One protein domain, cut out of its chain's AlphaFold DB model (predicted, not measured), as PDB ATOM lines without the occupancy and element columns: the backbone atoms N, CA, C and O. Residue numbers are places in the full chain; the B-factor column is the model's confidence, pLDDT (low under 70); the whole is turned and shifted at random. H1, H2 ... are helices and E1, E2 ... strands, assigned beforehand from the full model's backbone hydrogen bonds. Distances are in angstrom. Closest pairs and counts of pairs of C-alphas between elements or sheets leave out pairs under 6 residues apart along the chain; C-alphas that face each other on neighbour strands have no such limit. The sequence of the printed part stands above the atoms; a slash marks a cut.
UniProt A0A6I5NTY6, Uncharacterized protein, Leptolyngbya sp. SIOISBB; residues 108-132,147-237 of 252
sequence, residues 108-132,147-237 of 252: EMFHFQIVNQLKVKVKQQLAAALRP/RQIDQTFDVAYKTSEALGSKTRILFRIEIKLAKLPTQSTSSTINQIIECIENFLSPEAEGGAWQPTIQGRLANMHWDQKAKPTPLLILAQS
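What this domain is: This is residues 108 to 132 and 147 to 237 of the 252 residues of an uncharacterized protein of Leptolyngbya sp. SIOISBB (UniProt A0A6I5NTY6). A twisted sheet of four strands, with a long hairpin E1 and E2 at one side, has two helices packed on it that run opposite ways: H2 slants over one face, and H1 runs beside edge strand E1. The E1 and E2 hairpin lies along the longest axis, and residues 202 to 208 stick out. The printed part has 116 residues, in the order H1 E1 E2 H2 E3 E4; the sheet, E1 E2 E4 E3, is mixed, and the class is mixed, helices and strands. The whole is compact, with a radius of gyration of the C-alphas of 14.9 A and spans of 48 by 36 by 28 A.

How they stand to each other: E1, residues 147 to 158, and E2, residues 167 to 179, form an antiparallel hairpin, with N 149 and O 177 2.8 A apart. E2 bends by 58 degrees at residue 170. E4, residues 231 to 236, is parallel to E2, with N 234 and O 174 2.9 A apart. E3, residues 216 to 223, forms a hairpin with E4, antiparallel, with N 219 and O 235 2.8 A apart. H2, residues 185 to 200, has a height over the sheet of 9.8 A and lies over E2 and, only just, over E4 and E3, with 3 C-alphas on each; it runs slantwise, at 47 degrees to E2 on the local plane. H1, residues 108 to 130, stands at the sheet's level, 1.4 A; its closest C-alphas to E1 are those of Ala 129 and Ile 149, 6.9 A. H1 and H2 touch, closest at the C-alphas of Leu 130 and Thr 185, 6.3 A, at a shallow tilt of 33 degrees, only just short of steep. In H1 and H2 every O i to N i+4 pair is within hydrogen-bond range.

Where its parts are: H1 measures 31.2 A from C-alpha 108 at (10.903, 28.680, -12.483), E1 35.3 A, E2 33.2 A, H2 23.0 A and E3 21.3 A. E4 ends at C-alpha 236, (26.083, 53.118, -19.337).

The domain as a whole: The C-alphas farthest apart are those of Leu 163 and Thr 182, 48.3 A. Residues 133 to 146 are not printed; C-alphas 132 and 147 are 10.4 A apart across the cut. The link H2 to E3 is long. pLDDT is under 70 in 27 residues, among them 159 to 166 and 202 to 208.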
ATOM      1  N   GLU A 108      10.864  27.974 -13.772       83.88
ATOM      2  CA  GLU A 108      10.903  28.680 -12.483       83.88
ATOM      3  C   GLU A 108      12.143  28.339 -11.640       83.88
ATOM      4  O   GLU A 108      12.810  29.228 -11.108       83.88
ATOM      5  N   MET A 109      12.497  27.052 -11.544       83.69
ATOM      6  CA  MET A 109      13.647  26.604 -10.750       83.69
ATOM      7  C   MET A 109      14.975  27.090 -11.343       83.69
ATOM      8  O   MET A 109      15.862  27.524 -10.605       83.69
ATOM      9  N   PHE A 110      15.114  27.034 -12.670       84.19
ATOM     10  CA  PHE A 110      16.309  27.512 -13.360       84.19
ATOM     11  C   PHE A 110      16.433  29.030 -13.222       84.19
ATOM     12  O   PHE A 110      17.469  29.523 -12.774       84.19
ATOM     13  N   HIS A 111      15.353  29.756 -13.512       86.56
ATOM     14  CA  HIS A 111      15.270  31.205 -13.370       86.56
ATOM     15  C   HIS A 111      15.683  31.656 -11.965       86.56
ATOM     16  O   HIS A 111      16.596  32.469 -11.813       86.56
ATOM     17  N   PHE A 112      15.088  31.064 -10.926       86.31
ATOM     18  CA  PHE A 112      15.377  31.402  -9.533       86.31
ATOM     19  C   PHE A 112      16.851  31.189  -9.163       86.31
ATOM     20  O   PHE A 112      17.463  32.042  -8.518       86.31
ATOM     21  N   GLN A 113      17.455  30.073  -9.585       86.62
ATOM     22  CA  GLN A 113      18.866  29.797  -9.308       86.62
ATOM     23  C   GLN A 113      19.800  30.808  -9.981       86.62
ATOM     24  O   GLN A 113      20.733  31.302  -9.340       86.62
ATOM     25  N   ILE A 114      19.542  31.143 -11.248       87.19
ATOM     26  CA  ILE A 114      20.350  32.104 -12.007       87.19
ATOM     27  C   ILE A 114      20.218  33.509 -11.423       87.19
ATOM     28  O   ILE A 114      21.231  34.155 -11.152       87.19
ATOM     29  N   VAL A 115      18.992  33.957 -11.150       87.56
ATOM     30  CA  VAL A 115      18.720  35.275 -10.563       87.56
ATOM     31  C   VAL A 115      19.345  35.410  -9.175       87.56
ATOM     32  O   VAL A 115      19.974  36.420  -8.865       87.56
ATOM     33  N   ASN A 116      19.270  34.380  -8.333       90.31
ATOM     34  CA  ASN A 116      19.906  34.429  -7.017       90.31
ATOM     35  C   ASN A 116      21.429  34.455  -7.103       90.31
ATOM     36  O   ASN A 116      22.074  35.234  -6.398       90.31
ATOM     37  N   GLN A 117      22.016  33.638  -7.979       88.44
ATOM     38  CA  GLN A 117      23.455  33.672  -8.204       88.44
ATOM     39  C   GLN A 117      23.897  35.057  -8.691       88.44
ATOM     40  O   GLN A 117      24.897  35.586  -8.201       88.44
ATOM     41  N   LEU A 118      23.134  35.661  -9.604       88.38
ATOM     42  CA  LEU A 118      23.356  37.015 -10.094       88.38
ATOM     43  C   LEU A 118      23.315  38.037  -8.951       88.38
ATOM     44  O   LEU A 118      24.279  38.780  -8.775       88.38
ATOM     45  N   LYS A 119      22.263  38.032  -8.123       90.06
ATOM     46  CA  LYS A 119      22.129  38.926  -6.957       90.06
ATOM     47  C   LYS A 119      23.343  38.855  -6.041       90.06
ATOM     48  O   LYS A 119      23.853  39.889  -5.611       90.06
ATOM     49  N   VAL A 120      23.814  37.645  -5.742       90.12
ATOM     50  CA  VAL A 120      24.978  37.433  -4.872       90.12
ATOM     51  C   VAL A 120      26.253  37.959  -5.532       90.12
ATOM     52  O   VAL A 120      26.982  38.730  -4.905       90.12
ATOM     53  N   LYS A 121      26.511  37.600  -6.796       88.06
ATOM     54  CA  LYS A 121      27.736  38.007  -7.501       88.06
ATOM     55  C   LYS A 121      27.807  39.510  -7.738       88.06
ATOM     56  O   LYS A 121      28.852  40.098  -7.471       88.06
ATOM     57  N   VAL A 122      26.708  40.138  -8.156       86.81
ATOM     58  CA  VAL A 122      26.646  41.595  -8.338       86.81
ATOM     59  C   VAL A 122      26.873  42.293  -7.001       86.81
ATOM     60  O   VAL A 122      27.717  43.179  -6.924       86.81
ATOM     61  N   LYS A 123      26.208  41.867  -5.919       87.50
ATOM     62  CA  LYS A 123      26.436  42.460  -4.591       87.50
ATOM     63  C   LYS A 123      27.890  42.332  -4.148       87.50
ATOM     64  O   LYS A 123      28.442  43.308  -3.669       87.50
ATOM     65  N   GLN A 124      28.523  41.175  -4.315       86.50
ATOM     66  CA  GLN A 124      29.901  40.963  -3.864       86.50
ATOM     67  C   GLN A 124      30.924  41.745  -4.700       86.50
ATOM     68  O   GLN A 124      31.709  42.514  -4.146       86.50
ATOM     69  N   GLN A 125      30.895  41.578  -6.024       83.12
ATOM     70  CA  GLN A 125      31.886  42.178  -6.926       83.12
ATOM     71  C   GLN A 125      31.691  43.690  -7.040       83.12
ATOM     72  O   GLN A 125      32.642  44.470  -6.963       83.12
ATOM     73  N   LEU A 126      30.436  44.132  -7.153       79.00
ATOM     74  CA  LEU A 126      30.146  45.541  -7.352       79.00
ATOM     75  C   LEU A 126      30.189  46.339  -6.046       79.00
ATOM     76  O   LEU A 126      30.610  47.492  -6.080       79.00
ATOM     77  N   ALA A 127      29.845  45.764  -4.885       77.94
ATOM     78  CA  ALA A 127      30.039  46.480  -3.618       77.94
ATOM     79  C   ALA A 127      31.523  46.732  -3.325       77.94
ATOM     80  O   ALA A 127      31.859  47.804  -2.821       77.94
ATOM     81  N   ALA A 128      32.407  45.790  -3.676       75.75
ATOM     82  CA  ALA A 128      33.850  45.989  -3.567       75.75
ATOM     83  C   ALA A 128      34.329  47.118  -4.496       75.75
ATOM     84  O   ALA A 128      35.007  48.038  -4.040       75.75
ATOM     85  N   ALA A 129      33.905  47.104  -5.765       72.81
ATOM     86  CA  ALA A 129      34.286  48.120  -6.750       72.81
ATOM     87  C   ALA A 129      33.693  49.519  -6.467       72.81
ATOM     88  O   ALA A 129      34.312  50.540  -6.774       72.81
ATOM     89  N   LEU A 130      32.501  49.583  -5.861       72.31
ATOM     90  CA  LEU A 130      31.803  50.827  -5.528       72.31
ATOM     91  C   LEU A 130      32.202  51.414  -4.162       72.31
ATOM     92  O   LEU A 130      31.775  52.533  -3.862       72.31
ATOM     93  N   ARG A 131      32.972  50.716  -3.316       69.25
ATOM     94  CA  ARG A 131      33.366  51.232  -1.993       69.25
ATOM     95  C   ARG A 131      34.316  52.436  -2.144       69.25
ATOM     96  O   ARG A 131      35.241  52.368  -2.954       69.25
ATOM     97  N   PRO A 132      34.129  53.531  -1.380       64.50
ATOM     98  CA  PRO A 132      35.086  54.634  -1.379       64.50
ATOM     99  C   PRO A 132      36.440  54.127  -0.870       64.50
ATOM    100  O   PRO A 132      36.541  53.629   0.254       64.50
ATOM    101  N   ARG A 147      34.444  57.883 -11.688       70.00
ATOM    102  CA  ARG A 147      35.206  56.631 -11.621       70.00
ATOM    103  C   ARG A 147      34.607  55.631 -12.604       70.00
ATOM    104  O   ARG A 147      33.429  55.303 -12.490       70.00
ATOM    105  N   GLN A 148      35.406  55.133 -13.541       75.38
ATOM    106  CA  GLN A 148      34.987  54.042 -14.417       75.38
ATOM    107  C   GLN A 148      35.113  52.710 -13.678       75.38
ATOM    108  O   GLN A 148      36.111  52.442 -13.013       75.38
ATOM    109  N   ILE A 149      34.068  51.902 -13.763       78.12
ATOM    110  CA  ILE A 149      33.964  50.582 -13.163       78.12
ATOM    111  C   ILE A 149      33.758  49.621 -14.314       78.12
ATOM    112  O   ILE A 149      32.734  49.682 -14.987       78.12
ATOM    113  N   ASP A 150      34.746  48.761 -14.510       84.06
ATOM    114  CA  ASP A 150      34.666  47.617 -15.401       84.06
ATOM    115  C   ASP A 150      34.769  46.361 -14.535       84.06
ATOM    116  O   ASP A 150      35.743  46.186 -13.794       84.06
ATOM    117  N   GLN A 151      33.711  45.556 -14.520       85.00
ATOM    118  CA  GLN A 151      33.638  44.328 -13.737       85.00
ATOM    119  C   GLN A 151      33.060  43.212 -14.583       85.00
ATOM    120  O   GLN A 151      31.982  43.344 -15.155       85.00
ATOM    121  N   THR A 152      33.761  42.084 -14.595       86.44
ATOM    122  CA  THR A 152      33.363  40.897 -15.342       86.44
ATOM    123  C   THR A 152      33.193  39.719 -14.394       86.44
ATOM    124  O   THR A 152      34.075  39.443 -13.580       86.44
ATOM    125  N   PHE A 153      32.078  38.997 -14.498       86.31
ATOM    126  CA  PHE A 153      31.855  37.784 -13.713       86.31
ATOM    127  C   PHE A 153      31.090  36.710 -14.486       86.31
ATOM    128  O   PHE A 153      30.267  36.986 -15.356       86.31
ATOM    129  N   ASP A 154      31.362  35.456 -14.128       86.56
ATOM    130  CA  ASP A 154      30.784  34.283 -14.782       86.56
ATOM    131  C   ASP A 154      29.493  33.840 -14.095       86.56
ATOM    132  O   ASP A 154      29.433  33.761 -12.869       86.56
ATOM    133  N   VAL A 155      28.472  33.483 -14.865       85.12
ATOM    134  CA  VAL A 155      27.247  32.831 -14.392       85.12
ATOM    135  C   VAL A 155      27.361  31.345 -14.709       85.12
ATOM    136  O   VAL A 155      27.567  30.949 -15.856       85.12
ATOM    137  N   ALA A 156      27.278  30.510 -13.678       84.12
ATOM    138  CA  ALA A 156      27.527  29.080 -13.768       84.12
ATOM    139  C   ALA A 156      26.341  28.274 -13.244       84.12
ATOM    140  O   ALA A 156      25.740  28.622 -12.229       84.12
ATOM    141  N   TYR A 157      26.056  27.156 -13.904       79.81
ATOM    142  CA  TYR A 157      24.951  26.273 -13.565       79.81
ATOM    143  C   TYR A 157      25.439  24.855 -13.277       79.81
ATOM    144  O   TYR A 157      26.380  24.353 -13.904       79.81
ATOM    145  N   LYS A 158      24.791  24.215 -12.301       76.88
ATOM    146  CA  LYS A 158      25.005  22.813 -11.941       76.88
ATOM    147  C   LYS A 158      23.775  22.027 -12.382       76.88
ATOM    148  O   LYS A 158      22.684  22.261 -11.884       76.88
ATOM    149  N   THR A 159      23.955  21.102 -13.318       63.47
ATOM    150  CA  THR A 159      22.865  20.338 -13.947       63.47
ATOM    151  C   THR A 159      22.267  19.230 -13.073       63.47
ATOM    152  O   THR A 159      21.250  18.663 -13.456       63.47
ATOM    153  N   SER A 160      22.867  18.889 -11.926       58.97
ATOM    154  CA  SER A 160      22.327  17.882 -10.998       58.97
ATOM    155  C   SER A 160      22.977  17.980  -9.611       58.97
ATOM    156  O   SER A 160      24.134  18.384  -9.503       58.97
ATOM    157  N   GLU A 161      22.266  17.582  -8.557       59.53
ATOM    158  CA  GLU A 161      22.817  17.390  -7.203       59.53
ATOM    159  C   GLU A 161      23.553  16.046  -7.031       59.53
ATOM    160  O   GLU A 161      24.127  15.787  -5.976       59.53
ATOM    161  N   ALA A 162      23.581  15.191  -8.061       58.44
ATOM    162  CA  ALA A 162      24.307  13.924  -8.012       58.44
ATOM    163  C   ALA A 162      25.823  14.132  -7.817       58.44
ATOM    164  O   ALA A 162      26.427  15.019  -8.436       58.44
ATOM    165  N   LEU A 163      26.450  13.282  -6.987       49.00
ATOM    166  CA  LEU A 163      27.901  13.268  -6.770       49.00
ATOM    167  C   LEU A 163      28.625  13.126  -8.122       49.00
ATOM    168  O   LEU A 163      28.573  12.076  -8.754       49.00
ATOM    169  N   GLY A 164      29.286  14.200  -8.570       60.00
ATOM    170  CA  GLY A 164      30.015  14.249  -9.844       60.00
ATOM    171  C   GLY A 164      29.477  15.248 -10.875       60.00
ATOM    172  O   GLY A 164      30.013  15.323 -11.985       60.00
ATOM    173  N   SER A 165      28.450  16.039 -10.549       63.69
ATOM    174  CA  SER A 165      27.940  17.053 -11.474       63.69
ATOM    175  C   SER A 165      28.983  18.141 -11.778       63.69
ATOM    176  O   SER A 165      29.522  18.826 -10.904       63.69
ATOM    177  N   LYS A 166      29.305  18.296 -13.068       68.19
ATOM    178  CA  LYS A 166      30.259  19.306 -13.540       68.19
ATOM    179  C   LYS A 166      29.581  20.673 -13.556       68.19
ATOM    180  O   LYS A 166      28.597  20.869 -14.266       68.19
ATOM    181  N   THR A 167      30.143  21.624 -12.815       75.50
ATOM    182  CA  THR A 167      29.742  23.035 -12.900       75.50
ATOM    183  C   THR A 167      30.154  23.568 -14.269       75.50
ATOM    184  O   THR A 167      31.331  23.488 -14.624       75.50
ATOM    185  N   ARG A 168      29.203  24.084 -15.053       77.88
ATOM    186  CA  ARG A 168      29.476  24.673 -16.372       77.88
ATOM    187  C   ARG A 168      29.140  26.156 -16.365       77.88
ATOM    188  O   ARG A 168      28.150  26.565 -15.762       77.88
ATOM    189  N   ILE A 169      29.967  26.953 -17.034       80.56
ATOM    190  CA  ILE A 169      29.709  28.380 -17.237       80.56
ATOM    191  C   ILE A 169      28.663  28.501 -18.347       80.56
ATOM    192  O   ILE A 169      28.859  27.954 -19.429       80.56
ATOM    193  N   LEU A 170      27.554  29.181 -18.063       80.19
ATOM    194  CA  LEU A 170      26.498  29.440 -19.040       80.19
ATOM    195  C   LEU A 170      26.829  30.675 -19.870       80.19
ATOM    196  O   LEU A 170      26.860  30.618 -21.094       80.19
ATOM    197  N   PHE A 171      27.080  31.786 -19.185       84.44
ATOM    198  CA  PHE A 171      27.395  33.065 -19.795       84.44
ATOM    199  C   PHE A 171      28.209  33.928 -18.834       84.44
ATOM    200  O   PHE A 171      28.288  33.655 -17.637       84.44
ATOM    201  N   ARG A 172      28.836  34.967 -19.368       87.19
ATOM    202  CA  ARG A 172      29.616  35.959 -18.632       87.19
ATOM    203  C   ARG A 172      28.898  37.297 -18.702       87.19
ATOM    204  O   ARG A 172      28.271  37.583 -19.713       87.19
ATOM    205  N   ILE A 173      28.985  38.105 -17.654       87.62
ATOM    206  CA  ILE A 173      28.432  39.461 -17.628       87.62
ATOM    207  C   ILE A 173      29.581  40.437 -17.422       87.62
ATOM    208  O   ILE A 173      30.362  40.265 -16.489       87.62
ATOM    209  N   GLU A 174      29.670  41.438 -18.286       88.44
ATOM    210  CA  GLU A 174      30.586  42.571 -18.189       88.44
ATOM    211  C   GLU A 174      29.773  43.844 -17.940       88.44
ATOM    212  O   GLU A 174      28.842  44.170 -18.678       88.44
ATOM    213  N   ILE A 175      30.109  44.552 -16.867       86.38
ATOM    214  CA  ILE A 175      29.426  45.758 -16.410       86.38
ATOM    215  C   ILE A 175      30.391  46.933 -16.533       86.38
ATOM    216  O   ILE A 175      31.383  46.990 -15.808       86.38
ATOM    217  N   LYS A 176      30.053  47.884 -17.408       86.75
ATOM    218  CA  LYS A 176      30.799  49.118 -17.683       86.75
ATOM    219  C   LYS A 176      29.992  50.328 -17.226       86.75
ATOM    220  O   LYS A 176      29.038  50.749 -17.883       86.75
ATOM    221  N   LEU A 177      30.366  50.892 -16.081       82.12
ATOM    222  CA  LEU A 177      29.648  51.993 -15.430       82.12
ATOM    223  C   LEU A 177      30.580  53.159 -15.118       82.12
ATOM    224  O   LEU A 177      31.743  52.959 -14.785       82.12
ATOM    225  N   ALA A 178      30.052  54.381 -15.139       75.12
ATOM    226  CA  ALA A 178      30.754  55.555 -14.633       75.12
ATOM    227  C   ALA A 178      30.088  56.014 -13.329       75.12
ATOM    228  O   ALA A 178      29.011  56.606 -13.346       75.12
ATOM    229  N   LYS A 179      30.721  55.750 -12.181       67.25
ATOM    230  CA  LYS A 179      30.184  56.134 -10.872       67.25
ATOM    231  C   LYS A 179      30.352  57.632 -10.633       67.25
ATOM    232  O   LYS A 179      31.473  58.149 -10.628       67.25
ATOM    233  N   LEU A 180      29.238  58.298 -10.334       63.12
ATOM    234  CA  LEU A 180      29.226  59.623  -9.719       63.12
ATOM    235  C   LEU A 180      29.181  59.508  -8.177       63.12
ATOM    236  O   LEU A 180      28.456  58.655  -7.660       63.12
ATOM    237  N   PRO A 181      29.909  60.355  -7.419       56.59
ATOM    238  CA  PRO A 181      29.992  60.265  -5.952       56.59
ATOM    239  C   PRO A 181      28.671  60.484  -5.199       56.59
ATOM    240  O   PRO A 181      28.574  60.137  -4.027       56.59
ATOM    241  N   THR A 182      27.666  61.072  -5.846       62.22
ATOM    242  CA  THR A 182      26.425  61.551  -5.216       62.22
ATOM    243  C   THR A 182      25.357  60.471  -5.017       62.22
ATOM    244  O   THR A 182      24.395  60.697  -4.290       62.22
ATOM    245  N   GLN A 183      25.502  59.298  -5.643       67.88
ATOM    246  CA  GLN A 183      24.510  58.214  -5.618       67.88
ATOM    247  C   GLN A 183      24.848  57.132  -4.587       67.88
ATOM    248  O   GLN A 183      26.013  56.762  -4.400       67.88
ATOM    249  N   SER A 184      23.816  56.568  -3.949       76.25
ATOM    250  CA  SER A 184      24.007  55.496  -2.974       76.25
ATOM    251  C   SER A 184      24.413  54.191  -3.671       76.25
ATOM    252  O   SER A 184      23.850  53.767  -4.686       76.25
ATOM    253  N   THR A 185      25.432  53.537  -3.111       78.50
ATOM    254  CA  THR A 185      25.988  52.283  -3.637       78.50
ATOM    255  C   THR A 185      24.935  51.170  -3.686       78.50
ATOM    256  O   THR A 185      24.887  50.415  -4.653       78.50
ATOM    257  N   SER A 186      24.055  51.093  -2.682       82.50
ATOM    258  CA  SER A 186      22.983  50.090  -2.606       82.50
ATOM    259  C   SER A 186      21.909  50.283  -3.679       82.50
ATOM    260  O   SER A 186      21.536  49.310  -4.329       82.50
ATOM    261  N   SER A 187      21.457  51.521  -3.909       83.81
ATOM    262  CA  SER A 187      20.466  51.832  -4.951       83.81
ATOM    263  C   SER A 187      20.997  51.487  -6.341       83.81
ATOM    264  O   SER A 187      20.319  50.829  -7.124       83.81
ATOM    265  N   THR A 188      22.264  51.824  -6.609       82.50
ATOM    266  CA  THR A 188      22.923  51.483  -7.880       82.50
ATOM    267  C   THR A 188      22.978  49.968  -8.107       82.50
ATOM    268  O   THR A 188      22.677  49.499  -9.200       82.50
ATOM    269  N   ILE A 189      23.343  49.192  -7.079       85.69
ATOM    270  CA  ILE A 189      23.396  47.724  -7.165       85.69
ATOM    271  C   ILE A 189      22.012  47.144  -7.473       85.69
ATOM    272  O   ILE A 189      21.903  46.275  -8.335       85.69
ATOM    273  N   ASN A 190      20.965  47.627  -6.803       87.56
ATOM    274  CA  ASN A 190      19.606  47.140  -7.030       87.56
ATOM    275  C   ASN A 190      19.115  47.472  -8.445       87.56
ATOM    276  O   ASN A 190      18.619  46.577  -9.119       87.56
ATOM    277  N   GLN A 191      19.360  48.689  -8.940       86.44
ATOM    278  CA  GLN A 191      19.015  49.074 -10.316       86.44
ATOM    279  C   GLN A 191      19.680  48.163 -11.354       86.44
ATOM    280  O   GLN A 191      19.058  47.779 -12.338       86.44
ATOM    281  N   ILE A 192      20.941  47.785 -11.135       86.44
ATOM    282  CA  ILE A 192      21.667  46.873 -12.029       86.44
ATOM    283  C   ILE A 192      21.058  45.474 -12.003       86.44
ATOM    284  O   ILE A 192      20.890  44.863 -13.056       86.44
ATOM    285  N   ILE A 193      20.732  44.973 -10.811       87.94
ATOM    286  CA  ILE A 193      20.085  43.671 -10.631       87.94
ATOM    287  C   ILE A 193      18.739  43.652 -11.361       87.94
ATOM    288  O   ILE A 193      18.523  42.777 -12.194       87.94
ATOM    289  N   GLU A 194      17.889  44.650 -11.120       87.88
ATOM    290  CA  GLU A 194      16.585  44.799 -11.774       87.88
ATOM    291  C   GLU A 194      16.723  44.903 -13.295       87.88
ATOM    292  O   GLU A 194      15.964  44.278 -14.033       87.88
ATOM    293  N   CYS A 195      17.727  45.639 -13.786       85.81
ATOM    294  CA  CYS A 195      17.952  45.754 -15.220       85.81
ATOM    295  C   CYS A 195      18.284  44.396 -15.854       85.81
ATOM    296  O   CYS A 195      17.690  44.019 -16.862       85.81
ATOM    297  N   ILE A 196      19.227  43.654 -15.270       86.06
ATOM    298  CA  ILE A 196      19.641  42.351 -15.803       86.06
ATOM    299  C   ILE A 196      18.496  41.331 -15.682       86.06
ATOM    300  O   ILE A 196      18.282  40.553 -16.609       86.06
ATOM    301  N   GLU A 197      17.731  41.348 -14.588       86.06
ATOM    302  CA  GLU A 197      16.551  40.490 -14.405       86.06
ATOM    303  C   GLU A 197      15.490  40.734 -15.475       86.06
ATOM    304  O   GLU A 197      15.057  39.787 -16.132       86.06
ATOM    305  N   ASN A 198      15.131  41.998 -15.713       85.00
ATOM    306  CA  ASN A 198      14.135  42.360 -16.719       85.00
ATOM    307  C   ASN A 198      14.568  41.951 -18.132       85.00
ATOM    308  O   ASN A 198      13.743  41.515 -18.925       85.00
ATOM    309  N   PHE A 199      15.861  42.033 -18.447       82.06
ATOM    310  CA  PHE A 199      16.381  41.631 -19.756       82.06
ATOM    311  C   PHE A 199      16.451  40.120 -19.968       82.06
ATOM    312  O   PHE A 199      16.342  39.646 -21.098       82.06
ATOM    313  N   LEU A 200      16.652  39.355 -18.896       79.38
ATOM    314  CA  LEU A 200      16.626  37.895 -18.946       79.38
ATOM    315  C   LEU A 200      15.204  37.323 -18.827       79.38
ATOM    316  O   LEU A 200      15.034  36.110 -18.969       79.38
ATOM    317  N   SER A 201      14.198  38.166 -18.571       76.50
ATOM    318  CA  SER A 201      12.795  37.762 -18.516       76.50
ATOM    319  C   SER A 201      12.273  37.382 -19.910       76.50
ATOM    320  O   SER A 201      12.524  38.109 -20.877       76.50
ATOM    321  N   PRO A 202      11.513  36.277 -20.043       65.94
ATOM    322  CA  PRO A 202      10.919  35.868 -21.318       65.94
ATOM    323  C   PRO A 202       9.890  36.880 -21.858       65.94
ATOM    324  O   PRO A 202       9.622  36.897 -23.054       65.94
ATOM    325  N   GLU A 203       9.350  37.758 -21.005       63.28
ATOM    326  CA  GLU A 203       8.354  38.773 -21.380       63.28
ATOM    327  C   GLU A 203       8.948  40.018 -22.061       63.28
ATOM    328  O   GLU A 203       8.209  40.864 -22.560       63.28
ATOM    329  N   ALA A 204      10.278  40.146 -22.125       61.78
ATOM    330  CA  ALA A 204      10.939  41.290 -22.760       61.78
ATOM    331  C   ALA A 204      10.827  41.298 -24.304       61.78
ATOM    332  O   ALA A 204      11.333  42.211 -24.963       61.78
ATOM    333  N   GLU A 205      10.167  40.299 -24.901       49.91
ATOM    334  CA  GLU A 205       9.902  40.195 -26.339       49.91
ATOM    335  C   GLU A 205       8.869  41.263 -26.780       49.91
ATOM    336  O   GLU A 205       7.677  40.998 -26.898       49.91
ATOM    337  N   GLY A 206       9.316  42.504 -27.024       53.56
ATOM    338  CA  GLY A 206       8.539  43.489 -27.801       53.56
ATOM    339  C   GLY A 206       8.426  44.914 -27.253       53.56
ATOM    340  O   GLY A 206       7.819  45.757 -27.909       53.56
ATOM    341  N   GLY A 207       9.004  45.228 -26.094       49.94
ATOM    342  CA  GLY A 207       8.979  46.588 -25.548       49.94
ATOM    343  C   GLY A 207      10.243  47.371 -25.888       49.94
ATOM    344  O   GLY A 207      11.343  46.861 -25.699       49.94
ATOM    345  N   ALA A 208      10.106  48.633 -26.302       59.25
ATOM    346  CA  ALA A 208      11.172  49.642 -26.306       59.25
ATOM    347  C   ALA A 208      11.627  49.977 -24.867       59.25
ATOM    348  O   ALA A 208      11.586  51.121 -24.422       59.25
ATOM    349  N   TRP A 209      11.973  48.953 -24.089       71.38
ATOM    350  CA  TRP A 209      12.403  49.096 -22.716       71.38
ATOM    351  C   TRP A 209      13.871  49.496 -22.715       71.38
ATOM    352  O   TRP A 209      14.745  48.737 -23.136       71.38
ATOM    353  N   GLN A 210      14.127  50.720 -22.265       76.81
ATOM    354  CA  GLN A 210      15.469  51.257 -22.155       76.81
ATOM    355  C   GLN A 210      15.847  51.336 -20.673       76.81
ATOM    356  O   GLN A 210      15.251  52.129 -19.935       76.81
ATOM    357  N   PRO A 211      16.795  50.506 -20.199       80.88
ATOM    358  CA  PRO A 211      17.178  50.523 -18.799       80.88
ATOM    359  C   PRO A 211      17.835  51.856 -18.447       80.88
ATOM    360  O   PRO A 211      18.568  52.441 -19.247       80.88
ATOM    361  N   THR A 212      17.599  52.331 -17.225       82.19
ATOM    362  CA  THR A 212      18.285  53.507 -16.689       82.19
ATOM    363  C   THR A 212      19.042  53.133 -15.427       82.19
ATOM    364  O   THR A 212      18.509  52.498 -14.523       82.19
ATOM    365  N   ILE A 213      20.311  53.527 -15.367       82.31
ATOM    366  CA  ILE A 213      21.174  53.321 -14.205       82.31
ATOM    367  C   ILE A 213      21.649  54.693 -13.764       82.31
ATOM    368  O   ILE A 213      22.246  55.432 -14.550       82.31
ATOM    369  N   GLN A 214      21.360  55.051 -12.511       76.50
ATOM    370  CA  GLN A 214      21.661  56.373 -11.951       76.50
ATOM    371  C   GLN A 214      21.068  57.530 -12.784       76.50
ATOM    372  O   GLN A 214      21.677  58.592 -12.898       76.50
ATOM    373  N   GLY A 215      19.899  57.321 -13.400       74.75
ATOM    374  CA  GLY A 215      19.238  58.324 -14.248       74.75
ATOM    375  C   GLY A 215      19.880  58.532 -15.625       74.75
ATOM    376  O   GLY A 215      19.479  59.443 -16.342       74.75
ATOM    377  N   ARG A 216      20.861  57.706 -16.016       77.69
ATOM    378  CA  ARG A 216      21.427  57.676 -17.374       77.69
ATOM    379  C   ARG A 216      20.946  56.444 -18.119       77.69
ATOM    380  O   ARG A 216      20.748  55.398 -17.501       77.69
ATOM    381  N   LEU A 217      20.817  56.557 -19.436       82.75
ATOM    382  CA  LEU A 217      20.474  55.426 -20.292       82.75
ATOM    383  C   LEU A 217      21.575  54.365 -20.218       82.75
ATOM    384  O   LEU A 217      22.763  54.675 -20.316       82.75
ATOM    385  N   ALA A 218      21.174  53.114 -20.042       83.12
ATOM    386  CA  ALA A 218      22.037  51.954 -20.149       83.12
ATOM    387  C   ALA A 218      21.690  51.192 -21.431       83.12
ATOM    388  O   ALA A 218      20.529  51.082 -21.821       83.12
ATOM    389  N   ASN A 219      22.713  50.684 -22.101       85.44
ATOM    390  CA  ASN A 219      22.581  49.775 -23.224       85.44
ATOM    391  C   ASN A 219      22.992  48.383 -22.748       85.44
ATOM    392  O   ASN A 219      24.027  48.224 -22.095       85.44
ATOM    393  N   MET A 220      22.162  47.392 -23.053       84.62
ATOM    394  CA  MET A 220      22.449  46.006 -22.743       84.62
ATOM    395  C   MET A 220      22.272  45.150 -23.982       84.62
ATOM    396  O   MET A 220      21.220  45.164 -24.622       84.62
ATOM    397  N   HIS A 221      23.313  44.398 -24.316       82.94
ATOM    398  CA  HIS A 221      23.300  43.518 -25.469       82.94
ATOM    399  C   HIS A 221      24.247  42.336 -25.267       82.94
ATOM    400  O   HIS A 221      25.206  42.383 -24.497       82.94
ATOM    401  N   TRP A 222      23.985  41.260 -25.999       81.94
ATOM    402  CA  TRP A 222      24.898  40.129 -26.079       81.94
ATOM    403  C   TRP A 222      26.036  40.453 -27.053       81.94
ATOM    404  O   TRP A 222      25.785  40.884 -28.181       81.94
ATOM    405  N   ASP A 223      27.285  40.258 -26.638       80.19
ATOM    406  CA  ASP A 223      28.444  40.368 -27.520       80.19
ATOM    407  C   ASP A 223      28.533  39.144 -28.435       80.19
ATOM    408  O   ASP A 223      28.666  37.990 -28.013       80.19
ATOM    409  N   GLN A 224      28.469  39.427 -29.733       67.25
ATOM    410  CA  GLN A 224      28.523  38.439 -30.795       67.25
ATOM    411  C   GLN A 224      29.958  38.124 -31.261       67.25
ATOM    412  O   GLN A 224      30.148  37.356 -32.210       67.25
ATOM    413  N   LYS A 225      31.002  38.659 -30.625       67.88
ATOM    414  CA  LYS A 225      32.397  38.382 -31.011       67.88
ATOM    415  C   LYS A 225      33.148  37.515 -30.000       67.88
ATOM    416  O   LYS A 225      34.012  36.747 -30.420       67.88
ATOM    417  N   ALA A 226      32.771  37.526 -28.721       59.28
ATOM    418  CA  ALA A 226      33.379  36.665 -27.705       59.28
ATOM    419  C   ALA A 226      33.202  35.155 -28.004       59.28
ATOM    420  O   ALA A 226      32.092  34.674 -28.264       59.28
ATOM    421  N   LYS A 227      34.312  34.403 -27.959       67.06
ATOM    422  CA  LYS A 227      34.393  32.928 -27.937       67.06
ATOM    423  C   LYS A 227      35.216  32.517 -26.704       67.06
ATOM    424  O   LYS A 227      36.174  33.227 -26.400       67.06
ATOM    425  N   PRO A 228      34.921  31.400 -26.009       68.75
ATOM    426  CA  PRO A 228      33.883  30.387 -26.261       68.75
ATOM    427  C   PRO A 228      32.541  30.617 -25.531       68.75
ATOM    428  O   PRO A 228      31.558  29.957 -25.854       68.75
ATOM    429  N   THR A 229      32.478  31.541 -24.569       73.75
ATOM    430  CA  THR A 229      31.310  31.757 -23.696       73.75
ATOM    431  C   THR A 229      30.546  33.021 -24.111       73.75
ATOM    432  O   THR A 229      31.196  34.040 -24.354       73.75
ATOM    433  N   PRO A 230      29.199  33.009 -24.183       79.50
ATOM    434  CA  PRO A 230      28.426  34.217 -24.469       79.50
ATOM    435  C   PRO A 230      28.655  35.282 -23.391       79.50
ATOM    436  O   PRO A 230      28.662  34.975 -22.198       79.50
ATOM    437  N   LEU A 231      28.851  36.526 -23.824       84.12
ATOM    438  CA  LEU A 231      29.128  37.673 -22.966       84.12
ATOM    439  C   LEU A 231      27.958  38.659 -23.048       84.12
ATOM    440  O   LEU A 231      27.591  39.090 -24.137       84.12
ATOM    441  N   LEU A 232      27.364  38.993 -21.910       85.75
ATOM    442  CA  LEU A 232      26.362  40.040 -21.762       85.75
ATOM    443  C   LEU A 232      27.073  41.330 -21.367       85.75
ATOM    444  O   LEU A 232      27.713  41.369 -20.318       85.75
ATOM    445  N   ILE A 233      26.956  42.370 -22.184       86.44
ATOM    446  CA  ILE A 233      27.550  43.674 -21.900       86.44
ATOM    447  C   ILE A 233      26.448  44.599 -21.400       86.44
ATOM    448  O   ILE A 233      25.444  44.792 -22.083       86.44
ATOM    449  N   LEU A 234      26.657  45.184 -20.221       86.62
ATOM    450  CA  LEU A 234      25.861  46.275 -19.670       86.62
ATOM    451  C   LEU A 234      26.727  47.535 -19.646       86.62
ATOM    452  O   LEU A 234      27.628  47.653 -18.814       86.62
ATOM    453  N   ALA A 235      26.454  48.477 -20.543       85.50
ATOM    454  CA  ALA A 235      27.206  49.719 -20.666       85.50
ATOM    455  C   ALA A 235      26.311  50.931 -20.394       85.50
ATOM    456  O   ALA A 235      25.241  51.077 -20.979       85.50
ATOM    457  N   GLN A 236      26.755  51.834 -19.524       82.25
ATOM    458  CA  GLN A 236      26.083  53.118 -19.337       82.25
ATOM    459  C   GLN A 236      26.448  54.066 -20.486       82.25
ATOM    460  O   GLN A 236      27.629  54.285 -20.757       82.25
ATOM    461  N   SER A 237      25.446  54.649 -21.147       75.25
ATOM    462  CA  SER A 237      25.679  55.660 -22.177       75.25
ATOM    463  C   SER A 237      26.231  56.943 -21.551       75.25
ATOM    464  O   SER A 237      25.799  57.380 -20.480       75.25
TER     465      SER A 237